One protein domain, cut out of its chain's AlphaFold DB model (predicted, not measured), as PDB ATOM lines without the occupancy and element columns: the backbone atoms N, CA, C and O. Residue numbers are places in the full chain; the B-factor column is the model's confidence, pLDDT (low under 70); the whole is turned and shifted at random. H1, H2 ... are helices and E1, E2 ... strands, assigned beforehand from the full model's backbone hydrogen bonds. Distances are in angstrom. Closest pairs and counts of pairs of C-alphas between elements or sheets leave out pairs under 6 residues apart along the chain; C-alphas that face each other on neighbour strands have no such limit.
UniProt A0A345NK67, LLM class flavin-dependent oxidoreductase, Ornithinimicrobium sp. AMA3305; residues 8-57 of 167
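Overview. This is residues 8 to 57 of the 167 residues of the protein "LLM class flavin-dependent oxidoreductase" of Ornithinimicrobium sp. AMA3305 (UniProt A0A345NK67). One long helix, H1, makes the length of a rod, and a two-stranded hairpin, E1 and E2, folds back over its later part, near residues 28 to 41. Before H1, a stretch with no named element, residues 10 to 17, leads from a short pairing of residues 8 to 9 with E2 to the far end of the helix, where residues 13 to 20 stick out. The printed part has 50 residues, with one named helix and two named strands in the order H1, E1, E2, and the sheet, in the order E1 - E2, is antiparallel. The class is mixed, helices and strands. The whole is loose, with a radius of gyration of the C-alphas of 12.4 A and spans of 38 by 16 by 13 A.

Arrangement. Residues 8 to 9 pair, antiparallel, with residues 51 to 52 of E2, which is residues 51 to 56. H1, residues 18 to 41, has 19 of its 20 O i to N i+4 pairs within hydrogen-bond range. A tight link of one residue joins H1 to E1, residues 43 to 47. The closest C-alphas of H1 and E1 are those of Gln 38 and Thr 44, 6.0 A apart. E1 and E2 form a hairpin with a tight link of three residues, and their directions stand at 167 degrees. The C-alphas of residues 45 and 54, which face each other, are 4.4 A apart. Across this pair, N 44 and O 55 are within hydrogen-bond range at 2.8 A, and so are N 53 and O 46 at 2.9 A. The closest C-alphas of H1 and E2 are those of Leu 39 and Asp 56, 6.6 A apart.

Along the chain. The printed part begins at Ser 8, with its C-alpha at (-119.405, -12.169, 54.119). H1 runs from Ile 18, C-alpha at (-112.415, -22.484, 32.950), to Arg 41, and is 35.0 A long from first to last C-alpha. E1 runs from Pro 43 to Arg 47 over 13.4 A. E2 runs from Tyr 51 to Asp 56 over 15.2 A, and its last C-alpha is at (-118.538, 1.726, 57.836).

Size, cuts and confidence. The two C-alphas farthest apart are those of Pro 17 and Gly 42, at 37.8 A. Without residues 13 to 20, which stand free and of which 18 to 20 belong to H1, the body spans 31 by 16 by 12 A. The printed part has no cut, and neither link between named elements is long. The mean pLDDT of the printed part is 84.3, and residues 8 to 20 are under 70 in this model.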
ATOM      1  N   SER A   8    -119.334 -10.766  54.508       69.94
ATOM      2  CA  SER A   8    -119.405 -12.169  54.119       69.94
ATOM      3  C   SER A   8    -119.252 -12.279  52.613       69.94
ATOM      4  O   SER A   8    -119.981 -11.660  51.832       69.94
ATOM      5  N   VAL A   9    -118.273 -13.076  52.205       67.31
ATOM      6  CA  VAL A   9    -118.084 -13.479  50.816       67.31
ATOM      7  C   VAL A   9    -118.704 -14.858  50.684       67.31
ATOM      8  O   VAL A   9    -118.317 -15.769  51.417       67.31
ATOM      9  N   ARG A  10    -119.662 -15.049  49.769       60.09
ATOM     10  CA  ARG A  10    -120.183 -16.401  49.525       60.09
ATOM     11  C   ARG A  10    -119.058 -17.269  48.926       60.09
ATOM     12  O   ARG A  10    -118.568 -16.944  47.831       60.09
ATOM     13  N   PRO A  11    -118.628 -18.355  49.605       48.19
ATOM     14  CA  PRO A  11    -117.590 -19.226  49.076       48.19
ATOM     15  C   PRO A  11    -118.055 -19.838  47.756       48.19
ATOM     16  O   PRO A  11    -119.235 -20.101  47.536       48.19
ATOM     17  N   TRP A  12    -117.112 -20.000  46.835       47.25
ATOM     18  CA  TRP A  12    -117.374 -20.642  45.556       47.25
ATOM     19  C   TRP A  12    -117.428 -22.159  45.761       47.25
ATOM     20  O   TRP A  12    -116.443 -22.755  46.189       47.25
ATOM     21  N   THR A  13    -118.569 -22.772  45.456       50.38
ATOM     22  CA  THR A  13    -118.810 -24.215  45.594       50.38
ATOM     23  C   THR A  13    -119.115 -24.818  44.216       50.38
ATOM     24  O   THR A  13    -120.282 -24.952  43.860       50.38
ATOM     25  N   GLY A  14    -118.110 -25.145  43.390       42.84
ATOM     26  CA  GLY A  14    -118.385 -25.986  42.211       42.84
ATOM     27  C   GLY A  14    -117.362 -26.017  41.072       42.84
ATOM     28  O   GLY A  14    -117.118 -25.019  40.405       42.84
ATOM     29  N   THR A  15    -116.884 -27.228  40.781       47.34
ATOM     30  CA  THR A  15    -116.195 -27.753  39.584       47.34
ATOM     31  C   THR A  15    -116.861 -27.366  38.249       47.34
ATOM     32  O   THR A  15    -117.596 -28.143  37.649       47.34
ATOM     33  N   SER A  16    -116.596 -26.161  37.741       42.41
ATOM     34  CA  SER A  16    -117.073 -25.703  36.423       42.41
ATOM     35  C   SER A  16    -115.917 -25.366  35.469       42.41
ATOM     36  O   SER A  16    -114.866 -24.910  35.933       42.41
ATOM     37  N   PRO A  17    -116.090 -25.552  34.141       41.25
ATOM     38  CA  PRO A  17    -115.043 -25.323  33.143       41.25
ATOM     39  C   PRO A  17    -114.476 -23.895  33.213       41.25
ATOM     40  O   PRO A  17    -115.162 -22.947  33.604       41.25
ATOM     41  N   ILE A  18    -113.213 -23.723  32.805       48.47
ATOM     42  CA  ILE A  18    -112.415 -22.484  32.950       48.47
ATOM     43  C   ILE A  18    -113.150 -21.227  32.422       48.47
ATOM     44  O   ILE A  18    -112.979 -20.128  32.960       48.47
ATOM     45  N   SER A  19    -114.017 -21.370  31.412       50.84
ATOM     46  CA  SER A  19    -114.846 -20.289  30.852       50.84
ATOM     47  C   SER A  19    -115.947 -19.784  31.804       50.84
ATOM     48  O   SER A  19    -116.268 -18.592  31.792       50.84
ATOM     49  N   GLY A  20    -116.499 -20.648  32.663       61.56
ATOM     50  CA  GLY A  20    -117.393 -20.272  33.764       61.56
ATOM     51  C   GLY A  20    -116.643 -19.486  34.837       61.56
ATOM     52  O   GLY A  20    -117.092 -18.424  35.259       61.56
ATOM     53  N   ARG A  21    -115.414 -19.914  35.163       79.69
ATOM     54  CA  ARG A  21    -114.561 -19.254  36.164       79.69
ATOM     55  C   ARG A  21    -114.247 -17.798  35.810       79.69
ATOM     56  O   ARG A  21    -114.277 -16.939  36.684       79.69
ATOM     57  N   ARG A  22    -113.962 -17.497  34.538       85.00
ATOM     58  CA  ARG A  22    -113.656 -16.123  34.089       85.00
ATOM     59  C   ARG A  22    -114.873 -15.201  34.167       85.00
ATOM     60  O   ARG A  22    -114.738 -14.081  34.647       85.00
ATOM     61  N   ARG A  23    -116.049 -15.674  33.737       88.94
ATOM     62  CA  ARG A  23    -117.302 -14.901  33.803       88.94
ATOM     63  C   ARG A  23    -117.724 -14.632  35.243       88.94
ATOM     64  O   ARG A  23    -118.006 -13.491  35.575       88.94
ATOM     65  N   THR A  24    -117.657 -15.636  36.114       92.62
ATOM     66  CA  THR A  24    -117.947 -15.450  37.543       92.62
ATOM     67  C   THR A  24    -116.954 -14.498  38.209       92.62
ATOM     68  O   THR A  24    -117.359 -13.655  38.999       92.62
ATOM     69  N   ARG A  25    -115.652 -14.574  37.885       93.12
ATOM     70  CA  ARG A  25    -114.668 -13.599  38.393       93.12
ATOM     71  C   ARG A  25    -114.957 -12.179  37.914       93.12
ATOM     72  O   ARG A  25    -114.779 -11.254  38.691       93.12
ATOM     73  N   ALA A  26    -115.389 -12.017  36.664       94.12
ATOM     74  CA  ALA A  26    -115.787 -10.721  36.128       94.12
ATOM     75  C   ALA A  26    -117.004 -10.157  36.877       94.12
ATOM     76  O   ALA A  26    -116.913  -9.043  37.369       94.12
ATOM     77  N   ALA A  27    -118.068 -10.947  37.056       95.75
ATOM     78  CA  ALA A  27    -119.262 -10.528  37.798       95.75
ATOM     79  C   ALA A  27    -118.951 -10.167  39.263       95.75
ATOM     80  O   ALA A  27    -119.400  -9.142  39.763       95.75
ATOM     81  N   ARG A  28    -118.093 -10.952  39.930       96.31
ATOM     82  CA  ARG A  28    -117.581 -10.624  41.270       96.31
ATOM     83  C   ARG A  28    -116.776  -9.331  41.291       96.31
ATOM     84  O   ARG A  28    -116.916  -8.561  42.225       96.31
ATOM     85  N   LEU A  29    -115.926  -9.086  40.296       96.75
ATOM     86  CA  LEU A  29    -115.203  -7.817  40.215       96.75
ATOM     87  C   LEU A  29    -116.175  -6.650  40.024       96.75
ATOM     88  O   LEU A  29    -116.032  -5.648  40.706       96.75
ATOM     89  N   ASP A  30    -117.151  -6.796  39.127       97.88
ATOM     90  CA  ASP A  30    -118.158  -5.769  38.860       97.88
ATOM     91  C   ASP A  30    -118.916  -5.393  40.143       97.88
ATOM     92  O   ASP A  30    -118.877  -4.236  40.544       97.88
ATOM     93  N   GLU A  31    -119.475  -6.373  40.860       98.19
ATOM     94  CA  GLU A  31    -120.149  -6.118  42.141       98.19
ATOM     95  C   GLU A  31    -119.182  -5.604  43.223       98.19
ATOM     96  O   GLU A  31    -119.526  -4.735  44.019       98.19
ATOM     97  N   GLY A  32    -117.954  -6.125  43.273       98.06
ATOM     98  CA  GLY A  32    -116.954  -5.719  44.259       98.06
ATOM     99  C   GLY A  32    -116.520  -4.259  44.111       98.06
ATOM    100  O   GLY A  32    -116.273  -3.599  45.120       98.06
ATOM    101  N   LEU A  33    -116.455  -3.743  42.881       98.38
ATOM    102  CA  LEU A  33    -116.166  -2.331  42.637       98.38
ATOM    103  C   LEU A  33    -117.320  -1.439  43.126       98.38
ATOM    104  O   LEU A  33    -117.052  -0.429  43.774       98.38
ATOM    105  N   ASP A  34    -118.578  -1.845  42.922       98.25
ATOM    106  CA  ASP A  34    -119.748  -1.121  43.446       98.25
ATOM    107  C   ASP A  34    -119.752  -1.082  44.984       98.25
ATOM    108  O   ASP A  34    -120.057  -0.055  45.593       98.25
ATOM    109  N   VAL A  35    -119.380  -2.188  45.639       98.25
ATOM    110  CA  VAL A  35    -119.231  -2.237  47.104       98.25
ATOM    111  C   VAL A  35    -118.117  -1.302  47.578       98.25
ATOM    112  O   VAL A  35    -118.285  -0.594  48.573       98.25
ATOM    113  N   LEU A  36    -116.974  -1.299  46.885       97.75
ATOM    114  CA  LEU A  36    -115.838  -0.443  47.222       97.75
ATOM    115  C   LEU A  36    -116.195   1.044  47.084       97.75
ATOM    116  O   LEU A  36    -115.884   1.821  47.983       97.75
ATOM    117  N   ASP A  37    -116.881   1.429  46.005       98.12
ATOM    118  CA  ASP A  37    -117.401   2.788  45.799       98.12
ATOM    119  C   ASP A  37    -118.263   3.253  46.978       98.12
ATOM    120  O   ASP A  37    -118.012   4.318  47.547       98.12
ATOM    121  N   GLN A  38    -119.222   2.423  47.398       97.88
ATOM    122  CA  GLN A  38    -120.096   2.714  48.536       97.88
ATOM    123  C   GLN A  38    -119.296   2.885  49.835       97.88
ATOM    124  O   GLN A  38    -119.450   3.891  50.531       97.88
ATOM    125  N   LEU A  39    -118.398   1.939  50.145       97.56
ATOM    126  CA  LEU A  39    -117.574   1.977  51.362       97.56
ATOM    127  C   LEU A  39    -116.686   3.225  51.433       97.56
ATOM    128  O   LEU A  39    -116.537   3.818  52.502       97.56
ATOM    129  N   LEU A  40    -116.101   3.641  50.307       97.31
ATOM    130  CA  LEU A  40    -115.246   4.828  50.257       97.31
ATOM    131  C   LEU A  40    -116.030   6.127  50.484       97.31
ATOM    132  O   LEU A  40    -115.450   7.103  50.956       97.31
ATOM    133  N   ARG A  41    -117.336   6.134  50.200       96.31
ATOM    134  CA  ARG A  41    -118.213   7.303  50.362       96.31
ATOM    135  C   ARG A  41    -118.914   7.362  51.714       96.31
ATOM    136  O   ARG A  41    -119.222   8.455  52.186       96.31
ATOM    137  N   GLY A  42    -119.216   6.221  52.328       95.38
ATOM    138  CA  GLY A  42    -120.187   6.205  53.419       95.38
ATOM    139  C   GLY A  42    -120.275   4.905  54.214       95.38
ATOM    140  O   GLY A  42    -119.515   3.962  53.979       95.38
ATOM    141  N   PRO A  43    -121.161   4.873  55.225       97.12
ATOM    142  CA  PRO A  43    -121.678   3.628  55.765       97.12
ATOM    143  C   PRO A  43    -122.423   2.874  54.659       97.12
ATOM    144  O   PRO A  43    -123.161   3.481  53.883       97.12
ATOM    145  N   THR A  44    -122.253   1.558  54.616       97.94
ATOM    146  CA  THR A  44    -122.728   0.698  53.529       97.94
ATOM    147  C   THR A  44    -123.515  -0.481  54.092       97.94
ATOM    148  O   THR A  44    -123.008  -1.198  54.955       97.94
ATOM    149  N   ASP A  45    -124.721  -0.709  53.566       97.69
ATOM    150  CA  ASP A  45    -125.476  -1.972  53.671       97.69
ATOM    151  C   ASP A  45    -125.741  -2.478  52.246       97.69
ATOM    152  O   ASP A  45    -126.735  -2.129  51.610       97.69
ATOM    153  N   HIS A  46    -124.798  -3.257  51.716       97.50
ATOM    154  CA  HIS A  46    -124.872  -3.857  50.386       97.50
ATOM    155  C   HIS A  46    -125.292  -5.320  50.480       97.50
ATOM    156  O   HIS A  46    -124.729  -6.105  51.252       97.50
ATOM    157  N   ARG A  47    -126.246  -5.722  49.636       97.31
ATOM    158  CA  ARG A  47    -126.765  -7.096  49.564       97.31
ATOM    159  C   ARG A  47    -126.901  -7.538  48.112       97.31
ATOM    160  O   ARG A  47    -127.998  -7.523  47.562       97.31
ATOM    161  N   GLY A  48    -125.791  -7.942  47.508       95.19
ATOM    162  CA  GLY A  48    -125.767  -8.442  46.139       95.19
ATOM    163  C   GLY A  48    -125.679  -9.964  46.043       95.19
ATOM    164  O   GLY A  48    -125.854 -10.708  47.021       95.19
ATOM    165  N   GLU A  49    -125.449 -10.435  44.820       95.38
ATOM    166  CA  GLU A  49    -125.359 -11.859  44.503       95.38
ATOM    167  C   GLU A  49    -124.116 -12.488  45.147       95.38
ATOM    168  O   GLU A  49    -124.174 -13.587  45.714       95.38
ATOM    169  N   HIS A  50    -122.987 -11.787  45.082       94.94
ATOM    170  CA  HIS A  50    -121.687 -12.279  45.506       94.94
ATOM    171  C   HIS A  50    -121.264 -11.771  46.887       94.94
ATOM    172  O   HIS A  50    -120.604 -12.526  47.618       94.94
ATOM    173  N   TYR A  51    -121.662 -10.557  47.272       93.94
ATOM    174  CA  TYR A  51    -121.250  -9.913  48.519       93.94
ATOM    175  C   TYR A  51    -122.441  -9.479  49.377       93.94
ATOM    176  O   TYR A  51    -123.429  -8.921  48.898       93.94
ATOM    177  N   ARG A  52    -122.320  -9.693  50.692       96.19
ATOM    178  CA  ARG A  52    -123.132  -8.997  51.697       96.19
ATOM    179  C   ARG A  52    -122.215  -8.255  52.649       96.19
ATOM    180  O   ARG A  52    -121.351  -8.883  53.271       96.19
ATOM    181  N   VAL A  53    -122.408  -6.947  52.744       96.81
ATOM    182  CA  VAL A  53    -121.560  -6.034  53.508       96.81
ATOM    183  C   VAL A  53    -122.445  -5.100  54.311       96.81
ATOM    184  O   VAL A  53    -123.211  -4.352  53.725       96.81
ATOM    185  N   ALA A  54    -122.298  -5.121  55.631       97.81
ATOM    186  CA  ALA A  54    -122.834  -4.104  56.529       97.81
ATOM    187  C   ALA A  54    -121.656  -3.544  57.333       97.81
ATOM    188  O   ALA A  54    -121.161  -4.199  58.260       97.81
ATOM    189  N   ALA A  55    -121.132  -2.396  56.901       96.44
ATOM    190  CA  ALA A  55    -119.896  -1.827  57.433       96.44
ATOM    191  C   ALA A  55    -119.794  -0.312  57.210       96.44
ATOM    192  O   ALA A  55    -120.415   0.251  56.314       96.44
ATOM    193  N   ASP A  56    -118.946   0.334  58.008       95.88
ATOM    194  CA  ASP A  56    -118.538   1.726  57.836       95.88
ATOM    195  C   ASP A  56    -117.001   1.788  57.758       95.88
ATOM    196  O   ASP A  56    -116.318   1.551  58.759       95.88
ATOM    197  N   LEU A  57    -116.448   2.047  56.565       94.12
ATOM    198  CA  LEU A  57    -114.999   2.099  56.348       94.12
ATOM    199  C   LEU A  57    -114.418   3.408  56.895       94.12
ATOM    200  O   LEU A  57    -114.736   4.501  56.418       94.12
TER     201      LEU A  57